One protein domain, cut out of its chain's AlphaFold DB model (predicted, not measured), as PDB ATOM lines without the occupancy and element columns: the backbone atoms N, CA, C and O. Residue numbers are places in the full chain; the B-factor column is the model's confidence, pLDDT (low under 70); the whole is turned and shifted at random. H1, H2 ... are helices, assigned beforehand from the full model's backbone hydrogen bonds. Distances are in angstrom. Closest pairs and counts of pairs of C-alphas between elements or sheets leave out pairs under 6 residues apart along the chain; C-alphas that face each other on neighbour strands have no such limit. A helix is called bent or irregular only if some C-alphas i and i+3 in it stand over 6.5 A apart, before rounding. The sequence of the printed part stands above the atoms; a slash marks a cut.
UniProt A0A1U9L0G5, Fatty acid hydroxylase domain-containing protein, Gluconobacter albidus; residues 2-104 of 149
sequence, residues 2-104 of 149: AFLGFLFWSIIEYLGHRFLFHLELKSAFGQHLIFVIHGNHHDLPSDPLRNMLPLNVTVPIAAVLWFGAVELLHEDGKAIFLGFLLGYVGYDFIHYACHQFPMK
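AT A GLANCE: This is residues 2 to 104 of the 149 residues of the protein "Fatty acid hydroxylase domain-containing protein" of Gluconobacter albidus (UniProt A0A1U9L0G5). Helix H3 folds back into a V of arms H3a and H3b; H1 crosses H3b, and H2, near the open end, touches H1. Among 103 printed residues lie three helices, H1, H2, H3 in order, the class all helix. The whole is only just compact, close to loose, radius of gyration of the C-alphas 15.0 A, spanning 42 by 41 by 21 A.

IN THESE COORDINATES: Find C-alpha 2 at (-52.307, 18.672, 9.986); H1 runs to residue 21. H2, residues 28 to 43, is irregular: C-alphas 37 and 40 are 7.5 A apart. H3, by hydrogen bonds one helix, is bent: C-alphas 72 and 75 are 9.6 A apart. Arm H3a is residues 55 to 72; H3b runs 37.4 A from residue 75 to C-alpha 100 at (-33.083, 35.068, -5.028).

HOW THE PARTS SIT: H1 touches H3b at a steep tilt of 50 degrees, closest C-alphas Gly 5 and Ile 80, 4.2 A. H3b has every O i to N i+4 pair within hydrogen-bond range, H1 15 of 16, H2 10 of 12, H3a 13 of 14.

THE WHOLE: The H2 to H3 link is long; no printed residue is under 70.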
ATOM      1  N   ALA A   2     -53.384  17.891  10.619       97.06
ATOM      2  CA  ALA A   2     -52.307  18.672   9.986       97.06
ATOM      3  C   ALA A   2     -52.765  19.667   8.907       97.06
ATOM      4  O   ALA A   2     -52.297  20.799   8.872       97.06
ATOM      5  N   PHE A   3     -53.747  19.305   8.081       98.06
ATOM      6  CA  PHE A   3     -54.316  20.247   7.113       98.06
ATOM      7  C   PHE A   3     -54.882  21.521   7.775       98.06
ATOM      8  O   PHE A   3     -54.689  22.613   7.250       98.06
ATOM      9  N   LEU A   4     -55.502  21.410   8.958       97.81
ATOM     10  CA  LEU A   4     -55.986  22.575   9.711       97.81
ATOM     11  C   LEU A   4     -54.831  23.459  10.184       97.81
ATOM     12  O   LEU A   4     -54.934  24.676  10.106       97.81
ATOM     13  N   GLY A   5     -53.719  22.856  10.610       98.25
ATOM     14  CA  GLY A   5     -52.498  23.587  10.945       98.25
ATOM     15  C   GLY A   5     -51.929  24.368   9.763       98.25
ATOM     16  O   GLY A   5     -51.570  25.532   9.911       98.25
ATOM     17  N   PHE A   6     -51.921  23.768   8.572       98.50
ATOM     18  CA  PHE A   6     -51.486  24.444   7.347       98.50
ATOM     19  C   PHE A   6     -52.420  25.606   6.961       98.50
ATOM     20  O   PHE A   6     -51.960  26.693   6.611       98.50
ATOM     21  N   LEU A   7     -53.739  25.410   7.064       98.19
ATOM     22  CA  LEU A   7     -54.708  26.490   6.852       98.19
ATOM     23  C   LEU A   7     -54.526  27.616   7.873       98.19
ATOM     24  O   LEU A   7     -54.542  28.788   7.495       98.19
ATOM     25  N   PHE A   8     -54.309  27.263   9.141       98.00
ATOM     26  CA  PHE A   8     -54.044  28.222  10.202       98.00
ATOM     27  C   PHE A   8     -52.764  29.018   9.930       98.00
ATOM     28  O   PHE A   8     -52.796  30.244  10.014       98.00
ATOM     29  N   TRP A   9     -51.687  28.361   9.487       98.44
ATOM     30  CA  TRP A   9     -50.487  29.052   9.015       98.44
ATOM     31  C   TRP A   9     -50.813  30.074   7.924       98.44
ATOM     32  O   TRP A   9     -50.385  31.214   8.030       98.44
ATOM     33  N   SER A  10     -51.610  29.717   6.911       98.31
ATOM     34  CA  SER A  10     -51.914  30.653   5.816       98.31
ATOM     35  C   SER A  10     -52.597  31.944   6.295       98.31
ATOM     36  O   SER A  10     -52.409  33.003   5.698       98.31
ATOM     37  N   ILE A  11     -53.378  31.863   7.378       98.38
ATOM     38  CA  ILE A  11     -53.995  33.024   8.028       98.38
ATOM     39  C   ILE A  11     -52.923  33.831   8.769       98.38
ATOM     40  O   ILE A  11     -52.879  35.054   8.634       98.38
ATOM     41  N   ILE A  12     -52.050  33.156   9.525       98.12
ATOM     42  CA  ILE A  12     -50.949  33.789  10.262       98.12
ATOM     43  C   ILE A  12     -49.941  34.458   9.326       98.12
ATOM     44  O   ILE A  12     -49.513  35.565   9.631       98.12
ATOM     45  N   GLU A  13     -49.621  33.863   8.177       98.12
ATOM     46  CA  GLU A  13     -48.811  34.484   7.124       98.12
ATOM     47  C   GLU A  13     -49.383  35.857   6.757       98.12
ATOM     48  O   GLU A  13     -48.702  36.873   6.873       98.12
ATOM     49  N   TYR A  14     -50.663  35.901   6.372       98.69
ATOM     50  CA  TYR A  14     -51.294  37.138   5.928       98.69
ATOM     51  C   TYR A  14     -51.404  38.178   7.051       98.69
ATOM     52  O   TYR A  14     -51.052  39.343   6.857       98.69
ATOM     53  N   LEU A  15     -51.907  37.777   8.223       98.38
ATOM     54  CA  LEU A  15     -52.109  38.693   9.346       98.38
ATOM     55  C   LEU A  15     -50.780  39.182   9.926       98.38
ATOM     56  O   LEU A  15     -50.651  40.366  10.225       98.38
ATOM     57  N   GLY A  16     -49.803  38.287  10.067       97.31
ATOM     58  CA  GLY A  16     -48.467  38.601  10.556       97.31
ATOM     59  C   GLY A  16     -47.760  39.568   9.619       97.31
ATOM     60  O   GLY A  16     -47.316  40.625  10.062       97.31
ATOM     61  N   HIS A  17     -47.749  39.284   8.315       97.88
ATOM     62  CA  HIS A  17     -47.126  40.189   7.354       97.88
ATOM     63  C   HIS A  17     -47.823  41.553   7.348       97.88
ATOM     64  O   HIS A  17     -47.169  42.578   7.504       97.88
ATOM     65  N   ARG A  18     -49.156  41.593   7.298       97.75
ATOM     66  CA  ARG A  18     -49.899  42.860   7.242       97.75
ATOM     67  C   ARG A  18     -49.826  43.701   8.517       97.75
ATOM     68  O   ARG A  18     -49.681  44.913   8.425       97.75
ATOM     69  N   PHE A  19     -50.033  43.096   9.685       97.31
ATOM     70  CA  PHE A  19     -50.277  43.844  10.924       97.31
ATOM     71  C   PHE A  19     -49.110  43.819  11.903       97.31
ATOM     72  O   PHE A  19     -49.032  44.715  12.738       97.31
ATOM     73  N   LEU A  20     -48.232  42.814  11.835       95.88
ATOM     74  CA  LEU A  20     -47.060  42.727  12.705       95.88
ATOM     75  C   LEU A  20     -45.809  43.235  11.990       95.88
ATOM     76  O   LEU A  20     -45.118  44.092  12.522       95.88
ATOM     77  N   PHE A  21     -45.520  42.736  10.790       95.69
ATOM     78  CA  PHE A  21     -44.273  43.050  10.088       95.69
ATOM     79  C   PHE A  21     -44.242  44.472   9.511       95.69
ATOM     80  O   PHE A  21     -43.170  45.061   9.422       95.69
ATOM     81  N   HIS A  22     -45.408  45.038   9.185       95.88
ATOM     82  CA  HIS A  22     -45.584  46.442   8.774       95.88
ATOM     83  C   HIS A  22     -46.078  47.345   9.918       95.88
ATOM     84  O   HIS A  22     -46.636  48.413   9.683       95.88
ATOM     85  N   LEU A  23     -45.921  46.922  11.176       95.81
ATOM     86  CA  LEU A  23     -46.353  47.725  12.318       95.81
ATOM     87  C   LEU A  23     -45.427  48.930  12.537       95.81
ATOM     88  O   LEU A  23     -44.226  48.775  12.745       95.81
ATOM     89  N   GLU A  24     -45.992  50.131  12.610       94.38
ATOM     90  CA  GLU A  24     -45.232  51.344  12.924       94.38
ATOM     91  C   GLU A  24     -45.234  51.632  14.431       94.38
ATOM     92  O   GLU A  24     -46.202  52.139  15.005       94.38
ATOM     93  N   LEU A  25     -44.119  51.320  15.097       95.25
ATOM     94  CA  LEU A  25     -43.921  51.608  16.519       95.25
ATOM     95  C   LEU A  25     -43.128  52.907  16.724       95.25
ATOM     96  O   LEU A  25     -42.203  53.226  15.982       95.25
ATOM     97  N   LYS A  26     -43.470  53.664  17.775       96.00
ATOM     98  CA  LYS A  26     -42.797  54.937  18.111       96.00
ATOM     99  C   LYS A  26     -41.561  54.771  18.997       96.00
ATOM    100  O   LYS A  26     -40.716  55.657  19.035       96.00
ATOM    101  N   SER A  27     -41.474  53.681  19.758       97.69
ATOM    102  CA  SER A  27     -40.343  53.434  20.656       97.69
ATOM    103  C   SER A  27     -39.132  52.928  19.873       97.69
ATOM    104  O   SER A  27     -39.281  52.124  18.955       97.69
ATOM    105  N   ALA A  28     -37.924  53.337  20.273       97.12
ATOM    106  CA  ALA A  28     -36.684  52.898  19.625       97.12
ATOM    107  C   ALA A  28     -36.539  51.365  19.624       97.12
ATOM    108  O   ALA A  28     -36.176  50.768  18.613       97.12
ATOM    109  N   PHE A  29     -36.897  50.715  20.738       96.56
ATOM    110  CA  PHE A  29     -36.924  49.256  20.825       96.56
ATOM    111  C   PHE A  29     -37.921  48.631  19.840       96.56
ATOM    112  O   PHE A  29     -37.586  47.667  19.158       96.56
ATOM    113  N   GLY A  30     -39.129  49.193  19.733       95.75
ATOM    114  CA  GLY A  30     -40.148  48.704  18.809       95.75
ATOM    115  C   GLY A  30     -39.709  48.833  17.353       95.75
ATOM    116  O   GLY A  30     -39.804  47.871  16.601       95.75
ATOM    117  N   GLN A  31     -39.155  49.984  16.975       96.19
ATOM    118  CA  GLN A  31     -38.602  50.203  15.635       96.19
ATOM    119  C   GLN A  31     -37.483  49.210  15.320       96.19
ATOM    120  O   GLN A  31     -37.479  48.620  14.245       96.19
ATOM    121  N   HIS A  32     -36.575  48.973  16.270       95.00
ATOM    122  CA  HIS A  32     -35.512  47.987  16.104       95.00
ATOM    123  C   HIS A  32     -36.064  46.567  15.925       95.00
ATOM    124  O   HIS A  32     -35.612  45.844  15.041       95.00
ATOM    125  N   LEU A  33     -37.068  46.175  16.715       93.56
ATOM    126  CA  LEU A  33     -37.710  44.867  16.590       93.56
ATOM    127  C   LEU A  33     -38.339  44.680  15.202       93.56
ATOM    128  O   LEU A  33     -38.055  43.684  14.539       93.56
ATOM    129  N   ILE A  34     -39.143  45.647  14.744       95.44
ATOM    130  CA  ILE A  34     -39.777  45.609  13.416       95.44
ATOM    131  C   ILE A  34     -38.722  45.605  12.304       95.44
ATOM    132  O   ILE A  34     -38.835  44.856  11.331       95.44
ATOM    133  N   PHE A  35     -37.646  46.371  12.478       95.12
ATOM    134  CA  PHE A  35     -36.522  46.365  11.554       95.12
ATOM    135  C   PHE A  35     -35.876  44.981  11.448       95.12
ATOM    136  O   PHE A  35     -35.664  44.510  10.336       95.12
ATOM    137  N   VAL A  36     -35.610  44.299  12.566       93.19
ATOM    138  CA  VAL A  36     -34.985  42.963  12.581       93.19
ATOM    139  C   VAL A  36     -35.878  41.893  11.949       93.19
ATOM    140  O   VAL A  36     -35.368  41.024  11.248       93.19
ATOM    141  N   ILE A  37     -37.194  41.943  12.164       93.62
ATOM    142  CA  ILE A  37     -38.097  40.912  11.630       93.62
ATOM    143  C   ILE A  37     -38.512  41.167  10.175       93.62
ATOM    144  O   ILE A  37     -38.861  40.216   9.481       93.62
ATOM    145  N   HIS A  38     -38.503  42.422   9.701       96.31
ATOM    146  CA  HIS A  38     -38.973  42.730   8.346       96.31
ATOM    147  C   HIS A  38     -38.399  43.994   7.698       96.31
ATOM    148  O   HIS A  38     -38.142  43.991   6.497       96.31
ATOM    149  N   GLY A  39     -38.172  45.077   8.447       95.62
ATOM    150  CA  GLY A  39     -37.717  46.343   7.849       95.62
ATOM    151  C   GLY A  39     -36.387  46.210   7.094       95.62
ATOM    152  O   GLY A  39     -36.257  46.692   5.974       95.62
ATOM    153  N   ASN A  40     -35.435  45.447   7.638       95.94
ATOM    154  CA  ASN A  40     -34.140  45.202   6.998       95.94
ATOM    155  C   ASN A  40     -34.253  44.490   5.636       95.94
ATOM    156  O   ASN A  40     -33.415  44.712   4.757       95.94
ATOM    157  N   HIS A  41     -35.290  43.664   5.468       97.06
ATOM    158  CA  HIS A  41     -35.614  42.970   4.224       97.06
ATOM    159  C   HIS A  41     -36.196  43.931   3.186       97.06
ATOM    160  O   HIS A  41     -35.859  43.859   2.009       97.06
ATOM    161  N   HIS A  42     -37.050  44.863   3.615       96.25
ATOM    162  CA  HIS A  42     -37.561  45.916   2.737       96.25
ATOM    163  C   HIS A  42     -36.472  46.893   2.284       96.25
ATOM    164  O   HIS A  42     -36.500  47.316   1.129       96.25
ATOM    165  N   ASP A  43     -35.505  47.192   3.153       96.19
ATOM    166  CA  ASP A  43     -34.387  48.085   2.840       96.19
ATOM    167  C   ASP A  43     -33.394  47.463   1.849       96.19
ATOM    168  O   ASP A  43     -32.894  48.149   0.955       96.19
ATOM    169  N   LEU A  44     -33.096  46.165   1.990       95.31
ATOM    170  CA  LEU A  44     -32.156  45.458   1.117       95.31
ATOM    171  C   LEU A  44     -32.698  44.083   0.680       95.31
ATOM    172  O   LEU A  44     -32.165  43.046   1.080       95.31
ATOM    173  N   PRO A  45     -33.723  44.047  -0.193       94.31
ATOM    174  CA  PRO A  45     -34.439  42.818  -0.545       94.31
ATOM    175  C   PRO A  45     -33.597  41.806  -1.328       94.31
ATOM    176  O   PRO A  45     -33.963  40.634  -1.406       94.31
ATOM    177  N   SER A  46     -32.496  42.238  -1.943       93.50
ATOM    178  CA  SER A  46     -31.579  41.367  -2.681       93.50
ATOM    179  C   SER A  46     -30.551  40.662  -1.793       93.50
ATOM    180  O   SER A  46     -29.875  39.766  -2.285       93.50
ATOM    181  N   ASP A  47     -30.402  41.046  -0.519       96.19
ATOM    182  CA  ASP A  47     -29.476  40.378   0.402       96.19
ATOM    183  C   ASP A  47     -30.058  39.018   0.844       96.19
ATOM    184  O   ASP A  47     -31.101  38.985   1.507       96.19
ATOM    185  N   PRO A  48     -29.414  37.885   0.502       94.00
ATOM    186  CA  PRO A  48     -29.930  36.556   0.829       94.00
ATOM    187  C   PRO A  48     -29.979  36.282   2.338       94.00
ATOM    188  O   PRO A  48     -30.732  35.414   2.773       94.00
ATOM    189  N   LEU A  49     -29.216  37.012   3.157       93.56
ATOM    190  CA  LEU A  49     -29.195  36.816   4.610       93.56
ATOM    191  C   LEU A  49     -30.343  37.532   5.334       93.56
ATOM    192  O   LEU A  49     -30.466  37.405   6.550       93.56
ATOM    193  N   ARG A  50     -31.171  38.283   4.599       93.69
ATOM    194  CA  ARG A  50     -32.218  39.153   5.153       93.69
ATOM    195  C   ARG A  50     -33.639  38.732   4.798       93.69
ATOM    196  O   ARG A  50     -34.579  39.349   5.272       93.69
ATOM    197  N   ASN A  51     -33.822  37.698   3.976       92.81
ATOM    198  CA  ASN A  51     -35.165  37.305   3.539       92.81
ATOM    199  C   ASN A  51     -35.935  36.505   4.600       92.81
ATOM    200  O   ASN A  51     -37.154  36.592   4.654       92.81
ATOM    201  N   MET A  52     -35.241  35.731   5.437       93.38
ATOM    202  CA  MET A  52     -35.870  34.835   6.411       93.38
ATOM    203  C   MET A  52     -35.811  35.427   7.817       93.38
ATOM    204  O   MET A  52     -34.865  36.134   8.172       93.38
ATOM    205  N   LEU A  53     -36.794  35.080   8.649       91.56
ATOM    206  CA  LEU A  53     -36.719  35.394  10.071       91.56
ATOM    207  C   LEU A  53     -35.542  34.645  10.718       91.56
ATOM    208  O   LEU A  53     -35.322  33.464  10.434       91.56
ATOM    209  N   PRO A  54     -34.792  35.290  11.624       90.12
ATOM    210  CA  PRO A  54     -33.634  34.658  12.229       90.12
ATOM    211  C   PRO A  54     -34.065  33.564  13.221       90.12
ATOM    212  O   PRO A  54     -35.079  33.678  13.915       90.12
ATOM    213  N   LEU A  55     -33.273  32.489  13.315       91.06
ATOM    214  CA  LEU A  55     -33.622  31.305  14.119       91.06
ATOM    215  C   LEU A  55     -33.793  31.608  15.611       91.06
ATOM    216  O   LEU A  55     -34.599  30.971  16.283       91.06
ATOM    217  N   ASN A  56     -33.073  32.600  16.137       90.00
ATOM    218  CA  ASN A  56     -33.237  33.050  17.520       90.00
ATOM    219  C   ASN A  56     -34.599  33.721  17.784       90.00
ATOM    220  O   ASN A  56     -34.959  33.883  18.945       90.00
ATOM    221  N   VAL A  57     -35.354  34.091  16.745       89.94
ATOM    222  CA  VAL A  57     -36.748  34.547  16.846       89.94
ATOM    223  C   VAL A  57     -37.706  33.379  16.616       89.94
ATOM    224  O   VAL A  57     -38.627  33.168  17.405       89.94
ATOM    225  N   THR A  58     -37.490  32.584  15.568       92.69
ATOM    226  CA  THR A  58     -38.467  31.569  15.141       92.69
ATOM    227  C   THR A  58     -38.453  30.320  16.012       92.69
ATOM    228  O   THR A  58     -39.519  29.773  16.282       92.69
ATOM    229  N   VAL A  59     -37.293  29.893  16.527       95.62
ATOM    230  CA  VAL A  59     -37.188  28.712  17.402       95.62
ATOM    231  C   VAL A  59     -37.914  28.919  18.737       95.62
ATOM    232  O   VAL A  59     -38.715  28.050  19.088       95.62
ATOM    233  N   PRO A  60     -37.736  30.038  19.475       96.25
ATOM    234  CA  PRO A  60     -38.521  30.279  20.688       96.25
ATOM    235  C   PRO A  60     -40.031  30.324  20.435       96.25
ATOM    236  O   PRO A  60     -40.793  29.722  21.189       96.25
ATOM    237  N   ILE A  61     -40.472  30.976  19.351       95.06
ATOM    238  CA  ILE A  61     -41.894  31.022  18.976       95.06
ATOM    239  C   ILE A  61     -42.410  29.610  18.672       95.06
ATOM    240  O   ILE A  61     -43.448  29.208  19.194       95.06
ATOM    241  N   ALA A  62     -41.669  28.831  17.881       96.81
ATOM    242  CA  ALA A  62     -42.027  27.456  17.554       96.81
ATOM    243  C   ALA A  62     -42.105  26.568  18.803       96.81
ATOM    244  O   ALA A  62     -43.028  25.766  18.912       96.81
ATOM    245  N   ALA A  63     -41.196  26.737  19.770       97.94
ATOM    246  CA  ALA A  63     -41.233  26.004  21.032       97.94
ATOM    247  C   ALA A  63     -42.506  26.323  21.833       97.94
ATOM    248  O   ALA A  63     -43.199  25.403  22.265       97.94
ATOM    249  N   VAL A  64     -42.858  27.606  21.976       98.12
ATOM    250  CA  VAL A  64     -44.096  28.024  22.661       98.12
ATOM    251  C   VAL A  64     -45.329  27.435  21.972       98.12
ATOM    252  O   VAL A  64     -46.196  26.873  22.643       98.12
ATOM    253  N   LEU A  65     -45.394  27.508  20.639       97.62
ATOM    254  CA  LEU A  65     -46.501  26.940  19.866       97.62
ATOM    255  C   LEU A  65     -46.570  25.412  19.985       97.62
ATOM    256  O   LEU A  65     -47.666  24.870  20.097       97.62
ATOM    257  N   TRP A  66     -45.427  24.721  19.993       98.12
ATOM    258  CA  TRP A  66     -45.358  23.270  20.169       98.12
ATOM    259  C   TRP A  66     -45.892  22.845  21.532       98.12
ATOM    260  O   TRP A  66     -46.832  22.056  21.598       98.12
ATOM    261  N   PHE A  67     -45.325  23.379  22.618       98.25
ATOM    262  CA  PHE A  67     -45.735  22.994  23.968       98.25
ATOM    263  C   PHE A  67     -47.196  23.361  24.227       98.25
ATOM    264  O   PHE A  67     -47.936  22.537  24.752       98.25
ATOM    265  N   GLY A  68     -47.642  24.540  23.781       97.88
ATOM    266  CA  GLY A  68     -49.046  24.937  23.883       97.88
ATOM    267  C   GLY A  68     -49.983  24.010  23.105       97.88
ATOM    268  O   GLY A  68     -51.013  23.598  23.632       97.88
ATOM    269  N   ALA A  69     -49.627  23.630  21.874       97.50
ATOM    270  CA  ALA A  69     -50.447  22.720  21.076       97.50
ATOM    271  C   ALA A  69     -50.520  21.318  21.697       97.50
ATOM    272  O   ALA A  69     -51.604  20.745  21.777       97.50
ATOM    273  N   VAL A  70     -49.389  20.771  22.151       97.75
ATOM    274  CA  VAL A  70     -49.329  19.435  22.766       97.75
ATOM    275  C   VAL A  70     -50.075  19.392  24.097       97.75
ATOM    276  O   VAL A  70     -50.778  18.419  24.356       97.75
ATOM    277  N   GLU A  71     -49.961  20.432  24.919       98.06
ATOM    278  CA  GLU A  71     -50.644  20.486  26.213       98.06
ATOM    279  C   GLU A  71     -52.164  20.607  26.048       98.06
ATOM    280  O   GLU A  71     -52.921  19.894  26.698       98.06
ATOM    281  N   LEU A  72     -52.622  21.477  25.142       97.75
ATOM    282  CA  LEU A  72     -54.052  21.763  24.983       97.75
ATOM    283  C   LEU A  72     -54.797  20.720  24.142       97.75
ATOM    284  O   LEU A  72     -55.994  20.522  24.340       97.75
ATOM    285  N   LEU A  73     -54.123  20.112  23.160       97.50
ATOM    286  CA  LEU A  73     -54.758  19.290  22.119       97.50
ATOM    287  C   LEU A  73     -54.094  17.913  21.939       97.50
ATOM    288  O   LEU A  73     -54.486  17.162  21.046       97.50
ATOM    289  N   HIS A  74     -53.091  17.565  22.748       96.81
ATOM    290  CA  HIS A  74     -52.423  16.258  22.744       96.81
ATOM    291  C   HIS A  74     -51.956  15.811  21.340       96.81
ATOM    292  O   HIS A  74     -51.182  16.515  20.686       96.81
ATOM    293  N   GLU A  75     -52.391  14.639  20.861       96.50
ATOM    294  CA  GLU A  75     -52.003  14.101  19.546       96.50
ATOM    295  C   GLU A  75     -52.490  14.970  18.378       96.50
ATOM    296  O   GLU A  75     -51.759  15.172  17.402       96.50
ATOM    297  N   ASP A  76     -53.683  15.558  18.497       97.94
ATOM    298  CA  ASP A  76     -54.189  16.500  17.499       97.94
ATOM    299  C   ASP A  76     -53.326  17.763  17.458       97.94
ATOM    300  O   ASP A  76     -53.023  18.267  16.374       97.94
ATOM    301  N   GLY A  77     -52.851  18.215  18.621       98.19
ATOM    302  CA  GLY A  77     -51.905  19.319  18.760       98.19
ATOM    303  C   GLY A  77     -50.603  19.093  17.999       98.19
ATOM    304  O   GLY A  77     -50.184  19.960  17.229       98.19
ATOM    305  N   LYS A  78     -50.005  17.900  18.126       98.25
ATOM    306  CA  LYS A  78     -48.798  17.521  17.366       98.25
ATOM    307  C   LYS A  78     -49.042  17.595  15.859       98.25
ATOM    308  O   LYS A  78     -48.227  18.148  15.120       98.25
ATOM    309  N   ALA A  79     -50.174  17.060  15.396       98.19
ATOM    310  CA  ALA A  79     -50.527  17.079  13.982       98.19
ATOM    311  C   ALA A  79     -50.784  18.508  13.471       98.19
ATOM    312  O   ALA A  79     -50.314  18.850  12.386       98.19
ATOM    313  N   ILE A  80     -51.489  19.351  14.236       98.50
ATOM    314  CA  ILE A  80     -51.705  20.773  13.911       98.50
ATOM    315  C   ILE A  80     -50.368  21.501  13.810       98.50
ATOM    316  O   ILE A  80     -50.123  22.173  12.808       98.50
ATOM    317  N   PHE A  81     -49.486  21.332  14.795       98.56
ATOM    318  CA  PHE A  81     -48.168  21.957  14.777       98.56
ATOM    319  C   PHE A  81     -47.353  21.531  13.553       98.56
ATOM    320  O   PHE A  81     -46.779  22.386  12.885       98.56
ATOM    321  N   LEU A  82     -47.353  20.240  13.198       98.44
ATOM    322  CA  LEU A  82     -46.673  19.760  11.992       98.44
ATOM    323  C   LEU A  82     -47.188  20.472  10.734       98.44
ATOM    324  O   LEU A  82     -46.398  20.932   9.913       98.44
ATOM    325  N   GLY A  83     -48.507  20.592  10.586       98.56
ATOM    326  CA  GLY A  83     -49.109  21.308   9.463       98.56
ATOM    327  C   GLY A  83     -48.748  22.791   9.423       98.56
ATOM    328  O   GLY A  83     -48.432  23.322   8.360       98.56
ATOM    329  N   PHE A  84     -48.762  23.442  10.586       98.56
ATOM    330  CA  PHE A  84     -48.363  24.838  10.738       98.56
ATOM    331  C   PHE A  84     -46.892  25.043  10.353       98.56
ATOM    332  O   PHE A  84     -46.579  25.928   9.561       98.56
ATOM    333  N   LEU A  85     -46.002  24.179  10.850       98.31
ATOM    334  CA  LEU A  85     -44.570  24.212  10.564       98.31
ATOM    335  C   LEU A  85     -44.280  23.993   9.075       98.31
ATOM    336  O   LEU A  85     -43.462  24.707   8.504       98.31
ATOM    337  N   LEU A  86     -44.966  23.045   8.430       98.44
ATOM    338  CA  LEU A  86     -44.847  22.826   6.984       98.44
ATOM    339  C   LEU A  86     -45.296  24.053   6.183       98.44
ATOM    340  O   LEU A  86     -44.670  24.388   5.178       98.44
ATOM    341  N   GLY A  87     -46.355  24.729   6.635       98.38
ATOM    342  CA  GLY A  87     -46.786  26.004   6.071       98.38
ATOM    343  C   GLY A  87     -45.702  27.075   6.188       98.38
ATOM    344  O   GLY A  87     -45.304  27.644   5.174       98.38
ATOM    345  N   TYR A  88     -45.177  27.281   7.398       98.12
ATOM    346  CA  TYR A  88     -44.126  28.259   7.689       98.12
ATOM    347  C   TYR A  88     -42.853  28.030   6.867       98.12
ATOM    348  O   TYR A  88     -42.386  28.927   6.171       98.12
ATOM    349  N   VAL A  89     -42.326  26.806   6.880       97.56
ATOM    350  CA  VAL A  89     -41.112  26.459   6.130       97.56
ATOM    351  C   VAL A  89     -41.344  26.597   4.622       97.56
ATOM    352  O   VAL A  89     -40.487  27.109   3.903       97.56
ATOM    353  N   GLY A  90     -42.515  26.180   4.128       97.94
ATOM    354  CA  GLY A  90     -42.896  26.371   2.729       97.94
ATOM    355  C   GLY A  90     -42.963  27.848   2.332       97.94
ATOM    356  O   GLY A  90     -42.487  28.210   1.255       97.94
ATOM    357  N   TYR A  91     -43.502  28.698   3.210       98.06
ATOM    358  CA  TYR A  91     -43.493  30.150   3.054       98.06
ATOM    359  C   TYR A  91     -42.075  30.703   2.953       98.06
ATOM    360  O   TYR A  91     -41.781  31.377   1.969       98.06
ATOM    361  N   ASP A  92     -41.190  30.354   3.885       96.69
ATOM    362  CA  ASP A  92     -39.819  30.868   3.922       96.69
ATOM    363  C   ASP A  92     -39.047  30.513   2.640       96.69
ATOM    364  O   ASP A  92     -38.397  31.369   2.037       96.69
ATOM    365  N   PHE A  93     -39.177  29.274   2.148       96.88
ATOM    366  CA  PHE A  93     -38.553  28.871   0.884       96.88
ATOM    367  C   PHE A  93     -39.108  29.629  -0.322       96.88
ATOM    368  O   PHE A  93     -38.345  30.039  -1.199       96.88
ATOM    369  N   ILE A  94     -40.430  29.801  -0.401       97.69
ATOM    370  CA  ILE A  94     -41.064  30.525  -1.508       97.69
ATOM    371  C   ILE A  94     -40.692  32.008  -1.458       97.69
ATOM    372  O   ILE A  94     -40.400  32.592  -2.502       97.69
ATOM    373  N   HIS A  95     -40.688  32.609  -0.271       97.81
ATOM    374  CA  HIS A  95     -40.326  34.003  -0.051       97.81
ATOM    375  C   HIS A  95     -38.873  34.260  -0.446       97.81
ATOM    376  O   HIS A  95     -38.623  35.101  -1.309       97.81
ATOM    377  N   TYR A  96     -37.940  33.450   0.062       97.50
ATOM    378  CA  TYR A  96     -36.538  33.477  -0.356       97.50
ATOM    379  C   TYR A  96     -36.409  33.325  -1.877       97.50
ATOM    380  O   TYR A  96     -35.748  34.121  -2.545       97.50
ATOM    381  N   ALA A  97     -37.111  32.354  -2.469       97.19
ATOM    382  CA  ALA A  97     -37.068  32.137  -3.908       97.19
ATOM    383  C   ALA A  97     -37.591  33.327  -4.724       97.19
ATOM    384  O   ALA A  97     -37.067  33.583  -5.809       97.19
ATOM    385  N   CYS A  98     -38.579  34.069  -4.209       97.25
ATOM    386  CA  CYS A  98     -39.097  35.266  -4.868       97.25
ATOM    387  C   CYS A  98     -38.040  36.368  -4.991       97.25
ATOM    388  O   CYS A  98     -38.135  37.174  -5.911       97.25
ATOM    389  N   HIS A  99     -37.053  36.401  -4.097       96.75
ATOM    390  CA  HIS A  99     -35.968  37.381  -4.120       96.75
ATOM    391  C   HIS A  99     -34.724  36.878  -4.846       96.75
ATOM    392  O   HIS A  99     -34.089  37.632  -5.580       96.75
ATOM    393  N   GLN A 100     -34.394  35.600  -4.664       96.38
ATOM    394  CA  GLN A 100     -33.083  35.068  -5.028       96.38
ATOM    395  C   GLN A 100     -33.075  34.301  -6.352       96.38
ATOM    396  O   GLN A 100     -32.010  34.059  -6.921       96.38
ATOM    397  N   PHE A 101     -34.246  33.929  -6.887       94.69
ATOM    398  CA  PHE A 101     -34.332  33.132  -8.109       94.69
ATOM    399  C   PHE A 101     -35.254  33.741  -9.172       94.69
ATOM    400  O   PHE A 101     -36.313  34.294  -8.874       94.69
ATOM    401  N   PRO A 102     -34.934  33.548 -10.464       88.00
ATOM    402  CA  PRO A 102     -35.835  33.905 -11.547       88.00
ATOM    403  C   PRO A 102     -36.994  32.894 -11.629       88.00
ATOM    404  O   PRO A 102     -36.963  31.944 -12.415       88.00
ATOM    405  N   MET A 103     -38.065  33.117 -10.861       92.56
ATOM    406  CA  MET A 103     -39.272  32.268 -10.798       92.56
ATOM    407  C   MET A 103     -40.165  32.373 -12.055       92.56
ATOM    408  O   MET A 103     -41.377  32.552 -11.981       92.56
ATOM    409  N   LYS A 104     -39.579  32.280 -13.254       88.81
ATOM    410  CA  LYS A 104     -40.251  32.530 -14.544       88.81
ATOM    411  C   LYS A 104     -40.682  31.262 -15.281       88.81
ATOM    412  O   LYS A 104     -41.390  31.365 -16.273       88.81
TER     413      LYS A 104